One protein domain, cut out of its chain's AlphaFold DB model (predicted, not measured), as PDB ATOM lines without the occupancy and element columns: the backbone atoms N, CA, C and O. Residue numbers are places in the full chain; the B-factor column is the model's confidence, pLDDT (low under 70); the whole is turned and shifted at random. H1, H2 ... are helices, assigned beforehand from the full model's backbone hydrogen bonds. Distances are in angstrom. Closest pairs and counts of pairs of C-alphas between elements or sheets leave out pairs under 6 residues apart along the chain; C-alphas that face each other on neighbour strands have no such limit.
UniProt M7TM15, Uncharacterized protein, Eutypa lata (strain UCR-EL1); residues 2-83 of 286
ATOM      1  N   VAL A   2     -29.922 -25.338   4.257       72.12
ATOM      2  CA  VAL A   2     -30.601 -25.443   5.570       72.12
ATOM      3  C   VAL A   2     -29.620 -25.641   6.741       72.12
ATOM      4  O   VAL A   2     -29.744 -24.958   7.748       72.12
ATOM      5  N   SER A   3     -28.582 -26.471   6.571       75.19
ATOM      6  CA  SER A   3     -27.562 -26.742   7.607       75.19
ATOM      7  C   SER A   3     -26.778 -25.498   8.075       75.19
ATOM      8  O   SER A   3     -26.444 -25.362   9.253       75.19
ATOM      9  N   ILE A   4     -26.504 -24.547   7.174       81.38
ATOM     10  CA  ILE A   4     -25.750 -23.327   7.513       81.38
ATOM     11  C   ILE A   4     -26.641 -22.374   8.316       81.38
ATOM     12  O   ILE A   4     -26.242 -21.892   9.376       81.38
ATOM     13  N   LEU A   5     -27.875 -22.155   7.850       82.31
ATOM     14  CA  LEU A   5     -28.850 -21.291   8.519       82.31
ATOM     15  C   LEU A   5     -29.256 -21.839   9.895       82.31
ATOM     16  O   LEU A   5     -29.367 -21.067  10.849       82.31
ATOM     17  N   SER A   6     -29.406 -23.162  10.034       82.19
ATOM     18  CA  SER A   6     -29.692 -23.798  11.325       82.19
ATOM     19  C   SER A   6     -28.528 -23.647  12.305       82.19
ATOM     20  O   SER A   6     -28.745 -23.371  13.483       82.19
ATOM     21  N   THR A   7     -27.288 -23.778  11.823       84.56
ATOM     22  CA  THR A   7     -26.088 -23.626  12.659       84.56
ATOM     23  C   THR A   7     -25.916 -22.182  13.126       84.56
ATOM     24  O   THR A   7     -25.668 -21.951  14.307       84.56
ATOM     25  N   LEU A   8     -26.122 -21.201  12.241       87.00
ATOM     26  CA  LEU A   8     -26.076 -19.780  12.598       87.00
ATOM     27  C   LEU A   8     -27.155 -19.410  13.621       87.00
ATOM     28  O   LEU A   8     -26.849 -18.783  14.634       87.00
ATOM     29  N   SER A   9     -28.394 -19.852  13.395       85.56
ATOM     30  CA  SER A   9     -29.512 -19.604  14.317       85.56
ATOM     31  C   SER A   9     -29.244 -20.210  15.697       85.56
ATOM     32  O   SER A   9     -29.445 -19.556  16.718       85.56
ATOM     33  N   LYS A  10     -28.709 -21.437  15.736       86.62
ATOM     34  CA  LYS A  10     -28.299 -22.103  16.975       86.62
ATOM     35  C   LYS A  10     -27.216 -21.310  17.713       86.62
ATOM     36  O   LYS A  10     -27.342 -21.097  18.915       86.62
ATOM     37  N   SER A  11     -26.182 -20.844  17.015       88.19
ATOM     38  CA  SER A  11     -25.099 -20.059  17.624       88.19
ATOM     39  C   SER A  11     -25.592 -18.731  18.201       88.19
ATOM     40  O   SER A  11     -25.227 -18.385  19.322       88.19
ATOM     41  N   LEU A  12     -26.472 -18.021  17.486       90.81
ATOM     42  CA  LEU A  12     -27.052 -16.755  17.949       90.81
ATOM     43  C   LEU A  12     -27.862 -16.907  19.242       90.81
ATOM     44  O   LEU A  12     -27.870 -15.996  20.065       90.81
ATOM     45  N   VAL A  13     -28.509 -18.058  19.444       89.25
ATOM     46  CA  VAL A  13     -29.269 -18.353  20.667       89.25
ATOM     47  C   VAL A  13     -28.362 -18.866  21.790       89.25
ATOM     48  O   VAL A  13     -28.494 -18.434  22.933       89.25
ATOM     49  N   LEU A  14     -27.424 -19.772  21.498       90.50
ATOM     50  CA  LEU A  14     -26.624 -20.437  22.533       90.50
ATOM     51  C   LEU A  14     -25.569 -19.534  23.180       90.50
ATOM     52  O   LEU A  14     -25.333 -19.650  24.382       90.50
ATOM     53  N   VAL A  15     -24.949 -18.625  22.423       90.69
ATOM     54  CA  VAL A  15     -23.908 -17.715  22.937       90.69
ATOM     55  C   VAL A  15     -24.409 -16.822  24.091       90.69
ATOM     56  O   VAL A  15     -23.780 -16.818  25.158       90.69
ATOM     57  N   PRO A  16     -25.531 -16.084  23.958       91.69
ATOM     58  CA  PRO A  16     -26.049 -15.285  25.068       91.69
ATOM     59  C   PRO A  16     -26.558 -16.159  26.222       91.69
ATOM     60  O   PRO A  16     -26.323 -15.830  27.384       91.69
ATOM     61  N   VAL A  17     -27.179 -17.310  25.938       91.62
ATOM     62  CA  VAL A  17     -27.694 -18.227  26.972       91.62
ATOM     63  C   VAL A  17     -26.570 -18.798  27.842       91.62
ATOM     64  O   VAL A  17     -26.687 -18.789  29.070       91.62
ATOM     65  N   ALA A  18     -25.451 -19.215  27.243       89.94
ATOM     66  CA  ALA A  18     -24.267 -19.671  27.976       89.94
ATOM     67  C   ALA A  18     -23.712 -18.577  28.909       89.94
ATOM     68  O   ALA A  18     -23.305 -18.853  30.046       89.94
ATOM     69  N   SER A  19     -23.760 -17.322  28.459       90.06
ATOM     70  CA  SER A  19     -23.348 -16.161  29.253       90.06
ATOM     71  C   SER A  19     -24.295 -15.922  30.437       90.06
ATOM     72  O   SER A  19     -23.833 -15.717  31.560       90.06
ATOM     73  N   CYS A  20     -25.614 -16.031  30.237       90.19
ATOM     74  CA  CYS A  20     -26.605 -15.918  31.312       90.19
ATOM     75  C   CYS A  20     -26.459 -17.023  32.372       90.19
ATOM     76  O   CYS A  20     -26.492 -16.728  33.567       90.19
ATOM     77  N   ILE A  21     -26.238 -18.281  31.967       88.19
ATOM     78  CA  ILE A  21     -25.980 -19.399  32.899       88.19
ATOM     79  C   ILE A  21     -24.712 -19.127  33.724       88.19
ATOM     80  O   ILE A  21     -24.706 -19.311  34.943       88.19
ATOM     81  N   SER A  22     -23.665 -18.601  33.083       86.94
ATOM     82  CA  SER A  22     -22.410 -18.237  33.753       86.94
ATOM     83  C   SER A  22     -22.582 -17.103  34.769       86.94
ATOM     84  O   SER A  22     -21.913 -17.099  35.799       86.94
ATOM     85  N   GLN A  23     -23.498 -16.157  34.532       90.00
ATOM     86  CA  GLN A  23     -23.839 -15.118  35.511       90.00
ATOM     87  C   GLN A  23     -24.678 -15.668  36.674       90.00
ATOM     88  O   GLN A  23     -24.446 -15.317  37.832       90.00
ATOM     89  N   LEU A  24     -25.615 -16.577  36.388       86.88
ATOM     90  CA  LEU A  24     -26.441 -17.235  37.405       86.88
ATOM     91  C   LEU A  24     -25.608 -18.084  38.375       86.88
ATOM     92  O   LEU A  24     -25.951 -18.153  39.555       86.88
ATOM     93  N   LYS A  25     -24.476 -18.637  37.921       87.19
ATOM     94  CA  LYS A  25     -23.465 -19.286  38.775       87.19
ATOM     95  C   LYS A  25     -23.027 -18.383  39.936       87.19
ATOM     96  O   LYS A  25     -23.069 -18.790  41.096       87.19
ATOM     97  N   TRP A  26     -22.658 -17.136  39.638       87.00
ATOM     98  CA  TRP A  26     -22.216 -16.163  40.645       87.00
ATOM     99  C   TRP A  26     -23.352 -15.691  41.547       87.00
ATOM    100  O   TRP A  26     -23.140 -15.438  42.730       87.00
ATOM    101  N   HIS A  27     -24.570 -15.597  41.008       86.81
ATOM    102  CA  HIS A  27     -25.748 -15.303  41.817       86.81
ATOM    103  C   HIS A  27     -26.020 -16.414  42.840       86.81
ATOM    104  O   HIS A  27     -26.310 -16.121  43.999       86.81
ATOM    105  N   HIS A  28     -25.869 -17.678  42.438       83.44
ATOM    106  CA  HIS A  28     -26.071 -18.830  43.312       83.44
ATOM    107  C   HIS A  28     -25.051 -18.886  44.463       83.44
ATOM    108  O   HIS A  28     -25.419 -19.189  45.595       83.44
ATOM    109  N   LEU A  29     -23.800 -18.485  44.210       84.19
ATOM    110  CA  LEU A  29     -22.723 -18.428  45.210       84.19
ATOM    111  C   LEU A  29     -22.808 -17.263  46.209       84.19
ATOM    112  O   LEU A  29     -21.952 -17.149  47.084       84.19
ATOM    113  N   ARG A  30     -23.830 -16.399  46.137       84.50
ATOM    114  CA  ARG A  30     -24.041 -15.352  47.158       84.50
ATOM    115  C   ARG A  30     -24.380 -15.917  48.542       84.50
ATOM    116  O   ARG A  30     -24.283 -15.194  49.528       84.50
ATOM    117  N   ALA A  31     -24.777 -17.184  48.610       81.94
ATOM    118  CA  ALA A  31     -25.002 -17.934  49.839       81.94
ATOM    119  C   ALA A  31     -24.140 -19.213  49.844       81.94
ATOM    120  O   ALA A  31     -23.769 -19.692  48.767       81.94
ATOM    121  N   PRO A  32     -23.820 -19.776  51.026       79.81
ATOM    122  CA  PRO A  32     -23.024 -20.995  51.126       79.81
ATOM    123  C   PRO A  32     -23.769 -22.180  50.494       79.81
ATOM    124  O   PRO A  32     -24.809 -22.610  50.989       79.81
ATOM    125  N   HIS A  33     -23.221 -22.705  49.397       82.00
ATOM    126  CA  HIS A  33     -23.737 -23.856  48.650       82.00
ATOM    127  C   HIS A  33     -22.625 -24.884  48.404       82.00
ATOM    128  O   HIS A  33     -21.448 -24.615  48.652       82.00
ATOM    129  N   LYS A  34     -22.993 -26.083  47.936       85.00
ATOM    130  CA  LYS A  34     -22.028 -27.154  47.662       85.00
ATOM    131  C   LYS A  34     -21.144 -26.770  46.476       85.00
ATOM    132  O   LYS A  34     -21.628 -26.232  45.485       85.00
ATOM    133  N   LEU A  35     -19.858 -27.117  46.541       84.50
ATOM    134  CA  LEU A  35     -18.911 -26.872  45.446       84.50
ATOM    135  C   LEU A  35     -19.300 -27.626  44.159       84.50
ATOM    136  O   LEU A  35     -19.098 -27.130  43.059       84.50
ATOM    137  N   ASP A  36     -19.948 -28.779  44.312       87.31
ATOM    138  CA  ASP A  36     -20.527 -29.577  43.225       87.31
ATOM    139  C   ASP A  36     -21.604 -28.810  42.423       87.31
ATOM    140  O   ASP A  36     -21.736 -28.977  41.213       87.31
ATOM    141  N   ASP A  37     -22.332 -27.880  43.059       84.81
ATOM    142  CA  ASP A  37     -23.289 -27.033  42.340       84.81
ATOM    143  C   ASP A  37     -22.547 -26.062  41.401       84.81
ATOM    144  O   ASP A  37     -22.997 -25.813  40.286       84.81
ATOM    145  N   PHE A  38     -21.372 -25.558  41.800       86.06
ATOM    146  CA  PHE A  38     -20.557 -24.672  40.963       86.06
ATOM    147  C   PHE A  38     -20.061 -25.366  39.691       86.06
ATOM    148  O   PHE A  38     -20.143 -24.784  38.606       86.06
ATOM    149  N   GLU A  39     -19.584 -26.606  39.819       88.75
ATOM    150  CA  GLU A  39     -19.145 -27.421  38.685       88.75
ATOM    151  C   GLU A  39     -20.313 -27.728  37.741       88.75
ATOM    152  O   GLU A  39     -20.180 -27.597  36.524       88.75
ATOM    153  N   LEU A  40     -21.496 -28.015  38.289       89.44
ATOM    154  CA  LEU A  40     -22.688 -28.278  37.490       89.44
ATOM    155  C   LEU A  40     -23.136 -27.066  36.656       89.44
ATOM    156  O   LEU A  40     -23.502 -27.220  35.489       89.44
ATOM    157  N   PHE A  41     -23.088 -25.853  37.219       88.44
ATOM    158  CA  PHE A  41     -23.375 -24.620  36.476       88.44
ATOM    159  C   PHE A  41     -22.346 -24.354  35.364       88.44
ATOM    160  O   PHE A  41     -22.716 -23.858  34.297       88.44
ATOM    161  N   ASP A  42     -21.072 -24.689  35.590       88.69
ATOM    162  CA  ASP A  42     -20.011 -24.545  34.586       88.69
ATOM    163  C   ASP A  42     -20.133 -25.580  33.459       88.69
ATOM    164  O   ASP A  42     -19.951 -25.261  32.286       88.69
ATOM    165  N   LEU A  43     -20.522 -26.813  33.792       88.88
ATOM    166  CA  LEU A  43     -20.784 -27.861  32.810       88.88
ATOM    167  C   LEU A  43     -22.013 -27.522  31.948       88.88
ATOM    168  O   LEU A  43     -22.027 -27.785  30.743       88.88
ATOM    169  N   ALA A  44     -23.042 -26.916  32.544       89.75
ATOM    170  CA  ALA A  44     -24.271 -26.550  31.848       89.75
ATOM    171  C   ALA A  44     -24.100 -25.426  30.822       89.75
ATOM    172  O   ALA A  44     -24.740 -25.472  29.772       89.75
ATOM    173  N   SER A  45     -23.222 -24.452  31.074       88.06
ATOM    174  CA  SER A  45     -22.948 -23.377  30.110       88.06
ATOM    175  C   SER A  45     -22.172 -23.856  28.877       88.06
ATOM    176  O   SER A  45     -22.200 -23.191  27.843       88.06
ATOM    177  N   ARG A  46     -21.507 -25.018  28.959       86.06
ATOM    178  CA  ARG A  46     -20.661 -25.576  27.890       86.06
ATOM    179  C   ARG A  46     -21.381 -26.545  26.959       86.06
ATOM    180  O   ARG A  46     -20.832 -26.890  25.914       86.06
ATOM    181  N   GLY A  47     -22.585 -27.005  27.300       86.94
ATOM    182  CA  GLY A  47     -23.302 -27.912  26.414       86.94
ATOM    183  C   GLY A  47     -24.571 -28.555  26.975       86.94
ATOM    184  O   GLY A  47     -24.930 -28.379  28.144       86.94
ATOM    185  N   PRO A  48     -25.257 -29.344  26.129       88.12
ATOM    186  CA  PRO A  48     -26.545 -29.950  26.456       88.12
ATOM    187  C   PRO A  48     -26.453 -31.017  27.557       88.12
ATOM    188  O   PRO A  48     -27.396 -31.157  28.328       88.12
ATOM    189  N   GLY A  49     -25.322 -31.726  27.682       89.44
ATOM    190  CA  GLY A  49     -25.126 -32.750  28.719       89.44
ATOM    191  C   GLY A  49     -25.143 -32.173  30.139       89.44
ATOM    192  O   GLY A  49     -25.900 -32.636  30.988       89.44
ATOM    193  N   GLY A  50     -24.384 -31.099  30.382       88.25
ATOM    194  CA  GLY A  50     -24.433 -30.382  31.659       88.25
ATOM    195  C   GLY A  50     -25.765 -29.672  31.887       88.25
ATOM    196  O   GLY A  50     -26.260 -29.631  33.010       88.25
ATOM    197  N   SER A  51     -26.388 -29.164  30.817       90.12
ATOM    198  CA  SER A  51     -27.715 -28.544  30.887       90.12
ATOM    199  C   SER A  51     -28.788 -29.542  31.345       90.12
ATOM    200  O   SER A  51     -29.614 -29.203  32.188       90.12
ATOM    201  N   ALA A  52     -28.750 -30.788  30.864       91.19
ATOM    202  CA  ALA A  52     -29.682 -31.830  31.294       91.19
ATOM    203  C   ALA A  52     -29.542 -32.141  32.793       91.19
ATOM    204  O   ALA A  52     -30.538 -32.173  33.516       91.19
ATOM    205  N   LEU A  53     -28.308 -32.288  33.279       90.69
ATOM    206  CA  LEU A  53     -28.033 -32.525  34.699       90.69
ATOM    207  C   LEU A  53     -28.480 -31.340  35.578       90.69
ATOM    208  O   LEU A  53     -29.070 -31.545  36.640       90.69
ATOM    209  N   LEU A  54     -28.268 -30.100  35.121       88.81
ATOM    210  CA  LEU A  54     -28.709 -28.890  35.823       88.81
ATOM    211  C   LEU A  54     -30.240 -28.794  35.910       88.81
ATOM    212  O   LEU A  54     -30.774 -28.451  36.966       88.81
ATOM    213  N   ALA A  55     -30.945 -29.118  34.822       88.81
ATOM    214  CA  ALA A  55     -32.406 -29.106  34.772       88.81
ATOM    215  C   ALA A  55     -33.034 -30.134  35.728       88.81
ATOM    216  O   ALA A  55     -34.045 -29.836  36.361       88.81
ATOM    217  N   LEU A  56     -32.411 -31.308  35.873       87.75
ATOM    218  CA  LEU A  56     -32.856 -32.355  36.799       87.75
ATOM    219  C   LEU A  56     -32.614 -31.990  38.271       87.75
ATOM    220  O   LEU A  56     -33.437 -32.315  39.123       87.75
ATOM    221  N   ARG A  57     -31.502 -31.312  38.583       85.50
ATOM    222  CA  ARG A  57     -31.129 -30.987  39.972       85.50
ATOM    223  C   ARG A  57     -31.847 -29.760  40.530       85.50
ATOM    224  O   ARG A  57     -32.117 -29.710  41.727       85.50
ATOM    225  N   PHE A  58     -32.145 -28.764  39.694       83.06
ATOM    226  CA  PHE A  58     -32.687 -27.476  40.143       83.06
ATOM    227  C   PHE A  58     -34.005 -27.090  39.466       83.06
ATOM    228  O   PHE A  58     -34.068 -26.006  38.885       83.06
ATOM    229  N   PRO A  59     -35.070 -27.903  39.549       70.69
ATOM    230  CA  PRO A  59     -36.325 -27.606  38.865       70.69
ATOM    231  C   PRO A  59     -36.867 -26.211  39.246       70.69
ATOM    232  O   PRO A  59     -36.786 -25.794  40.403       70.69
ATOM    233  N   PHE A  60     -37.409 -25.484  38.260       74.56
ATOM    234  CA  PHE A  60     -38.066 -24.168  38.409       74.56
ATOM    235  C   PHE A  60     -37.168 -22.952  38.715       74.56
ATOM    236  O   PHE A  60     -37.622 -21.971  39.302       74.56
ATOM    237  N   ARG A  61     -35.899 -22.953  38.282       82.06
ATOM    238  CA  ARG A  61     -35.017 -21.763  38.354       82.06
ATOM    239  C   ARG A  61     -34.769 -21.133  36.982       82.06
ATOM    240  O   ARG A  61     -34.787 -21.831  35.975       82.06
ATOM    241  N   LEU A  62     -34.404 -19.848  36.928       84.38
ATOM    242  CA  LEU A  62     -33.949 -19.169  35.692       84.38
ATOM    243  C   LEU A  62     -32.832 -19.941  34.962       84.38
ATOM    244  O   LEU A  62     -32.769 -19.962  33.736       84.38
ATOM    245  N   ALA A  63     -31.992 -20.641  35.723       84.44
ATOM    246  CA  ALA A  63     -30.948 -21.511  35.196       84.44
ATOM    247  C   ALA A  63     -31.498 -22.707  34.397       84.44
ATOM    248  O   ALA A  63     -30.901 -23.108  33.401       84.44
ATOM    249  N   THR A  64     -32.663 -23.237  34.787       86.81
ATOM    250  CA  THR A  64     -33.336 -24.321  34.053       86.81
ATOM    251  C   THR A  64     -33.912 -23.858  32.733       86.81
ATOM    252  O   THR A  64     -33.860 -24.610  31.769       86.81
ATOM    253  N   LEU A  65     -34.383 -22.610  32.647       89.19
ATOM    254  CA  LEU A  65     -34.835 -22.039  31.381       89.19
ATOM    255  C   LEU A  65     -33.676 -21.989  30.375       89.19
ATOM    256  O   LEU A  65     -33.819 -22.461  29.251       89.19
ATOM    257  N   GLY A  66     -32.506 -21.504  30.807       88.38
ATOM    258  CA  GLY A  66     -31.290 -21.530  29.989       88.38
ATOM    259  C   GLY A  66     -30.872 -22.950  29.594       88.38
ATOM    260  O   GLY A  66     -30.558 -23.199  28.434       88.38
ATOM    261  N   ALA A  67     -30.939 -23.902  30.526       90.31
ATOM    262  CA  ALA A  67     -30.628 -25.303  30.255       90.31
ATOM    263  C   ALA A  67     -31.581 -25.952  29.231       90.31
ATOM    264  O   ALA A  67     -31.126 -26.635  28.313       90.31
ATOM    265  N   ILE A  68     -32.891 -25.709  29.340       90.25
ATOM    266  CA  ILE A  68     -33.900 -26.213  28.396       90.25
ATOM    267  C   ILE A  68     -33.650 -25.638  27.000       90.25
ATOM    268  O   ILE A  68     -33.650 -26.390  26.025       90.25
ATOM    269  N   ILE A  69     -33.367 -24.335  26.897       90.44
ATOM    270  CA  ILE A  69     -33.037 -23.690  25.619       90.44
ATOM    271  C   ILE A  69     -31.804 -24.350  24.986       90.44
ATOM    272  O   ILE A  69     -31.822 -24.659  23.794       90.44
ATOM    273  N   THR A  70     -30.763 -24.644  25.773       91.38
ATOM    274  CA  THR A  70     -29.546 -25.311  25.283       91.38
ATOM    275  C   THR A  70     -29.810 -26.719  24.741       91.38
ATOM    276  O   THR A  70     -29.241 -27.113  23.715       91.38
ATOM    277  N   ILE A  71     -30.697 -27.474  25.394       89.94
ATOM    278  CA  ILE A  71     -31.101 -28.822  24.970       89.94
ATOM    279  C   ILE A  71     -31.909 -28.754  23.669       89.94
ATOM    280  O   ILE A  71     -31.552 -29.414  22.692       89.94
ATOM    281  N   VAL A  72     -32.944 -27.909  23.622       88.06
ATOM    282  CA  VAL A  72     -33.812 -27.748  22.443       88.06
ATOM    283  C   VAL A  72     -33.005 -27.276  21.234       88.06
ATOM    284  O   VAL A  72     -33.090 -27.873  20.164       88.06
ATOM    285  N   ALA A  73     -32.142 -26.271  21.405       87.94
ATOM    286  CA  ALA A  73     -31.286 -25.769  20.333       87.94
ATOM    287  C   ALA A  73     -30.282 -26.824  19.830       87.94
ATOM    288  O   ALA A  73     -29.897 -26.824  18.660       87.94
ATOM    289  N   SER A  74     -29.860 -27.755  20.692       85.12
ATOM    290  CA  SER A  74     -28.985 -28.861  20.296       85.12
ATOM    291  C   SER A  74     -29.700 -29.921  19.461       85.12
ATOM    292  O   SER A  74     -29.068 -30.510  18.583       85.12
ATOM    293  N   ALA A  75     -31.006 -30.090  19.661       83.06
ATOM    294  CA  ALA A  75     -31.830 -31.046  18.935       83.06
ATOM    295  C   ALA A  75     -32.198 -30.591  17.506       83.06
ATOM    296  O   ALA A  75     -32.479 -31.426  16.653       83.06
ATOM    297  N   ILE A  76     -32.131 -29.292  17.194       81.69
ATOM    298  CA  ILE A  76     -32.475 -28.754  15.859       81.69
ATOM    299  C   ILE A  76     -31.660 -29.420  14.732       81.69
ATOM    300  O   ILE A  76     -32.189 -29.660  13.647       81.69
ATOM    301  N   GLY A  77     -30.389 -29.751  14.987       77.06
ATOM    302  CA  GLY A  77     -29.488 -30.381  14.012       77.06
ATOM    303  C   GLY A  77     -30.012 -31.711  13.448       77.06
ATOM    304  O   GLY A  77     -30.254 -31.781  12.242       77.06
ATOM    305  N   PRO A  78     -30.215 -32.750  14.281       73.00
ATOM    306  CA  PRO A  78     -30.726 -34.041  13.814       73.00
ATOM    307  C   PRO A  78     -32.140 -33.963  13.217       73.00
ATOM    308  O   PRO A  78     -32.403 -34.614  12.209       73.00
ATOM    309  N   PHE A  79     -33.036 -33.124  13.754       72.50
ATOM    310  CA  PHE A  79     -34.400 -32.992  13.214       72.50
ATOM    311  C   PHE A  79     -34.447 -32.308  11.841       72.50
ATOM    312  O   PHE A  79     -35.256 -32.678  10.993       72.50
ATOM    313  N   SER A  80     -33.543 -31.360  11.574       72.69
ATOM    314  CA  SER A  80     -33.483 -30.676  10.273       72.69
ATOM    315  C   SER A  80     -33.087 -31.613   9.127       72.69
ATOM    316  O   SER A  80     -33.445 -31.359   7.980       72.69
ATOM    317  N   GLN A  81     -32.356 -32.694   9.419       67.12
ATOM    318  CA  GLN A  81     -31.950 -33.677   8.412       67.12
ATOM    319  C   GLN A  81     -33.088 -34.635   8.026       67.12
ATOM    320  O   GLN A  81     -33.097 -35.130   6.905       67.12
ATOM    321  N   GLN A  82     -34.069 -34.860   8.907       67.75
ATOM    322  CA  GLN A  82     -35.188 -35.779   8.650       67.75
ATOM    323  C   GLN A  82     -36.315 -35.179   7.794       67.75
ATOM    324  O   GLN A  82     -37.150 -35.918   7.283       67.75
ATOM    325  N   ILE A  83     -36.357 -33.856   7.620       75.81
ATOM    326  CA  ILE A  83     -37.455 -33.168   6.914       75.81
ATOM    327  C   ILE A  83     -37.286 -33.190   5.386       75.81
ATOM    328  O   ILE A  83     -38.243 -32.958   4.648       75.81
TER     329      ILE A  83
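Overview. This is residues 2 to 83 of the 286 residues of an uncharacterized protein of Eutypa lata (strain UCR-EL1) (UniProt M7TM15). This is a rod-shaped, up-and-down bundle of four helices, in which the two long helices H1 and H4 lie side by side, and the shorter H2 and H3 pack with them around the end of H1 and the beginning of H4. H1, H2, H3 and H4 make a ring of contacts there, while the beginning of H1 and the end of H4 run on together to the other end of the rod, and residues 30 to 36 stick out at the H1 to H2 turn. The printed part has 82 residues with four named helices, H1 to H4 in order, and no named strand, an all helix domain. It is only just compact, close to loose, with a radius of gyration of the C-alphas of 13.7 A, and it spans 47 by 20 by 18 A.

Arrangement. H1, residues 2 to 28, and H2, residues 35 to 46, form a helical hairpin; they touch, opposite ways at a shallow tilt of 21 degrees, and the closest C-alphas are those of Ala 18 and Ser 45, 4.5 A apart. H1 touches H2 with residues 17 to 25 alone. H2 and H3, residues 48 to 57, are also a hairpin, touching at a steep tilt of 40 degrees; the closest C-alphas are those of Ala 44 and Gly 50, 3.8 A apart. H2 touches H3 with residues 40 to 45 alone. H3 and H4, residues 62 to 82, form a third hairpin at a steep tilt of 41 degrees, and the closest C-alphas, of Ser 51 and Ala 67, are 4.4 A apart. H4 touches H1, opposite ways at a shallow tilt of 16 degrees, with the closest C-alphas, of Val 17 and Gly 66, 5.7 A apart. H2 and H4 are close but not clearly touching, and H1 and H3 are apart. In H3 every O i to N i+4 pair is within hydrogen-bond range; the counts are 21 of 23 in H1, 7 of 8 in H2 and 13 of 17 in H4.

Along the chain. H1 begins at C-alpha 2 (-30.601, -25.443, 5.570) and is 38.6 A long. H2 is 17.7 A and H3 14.3 A long. H4 is 31.8 A long and ends at C-alpha 82 (-35.188, -35.779, 8.650), with a kink of 30 degrees near residue 76.

Size, cuts and confidence. The C-alphas farthest apart, of Pro 32 and Ile 83, are 48.1 A apart, while those of Val 2 and Ile 83 are 10.4 A apart. The printed part has no cut. The link H1 to H2 is short, and the other two are tight. The mean pLDDT of the printed part is 85.2, and residues 81 to 82 are under 70.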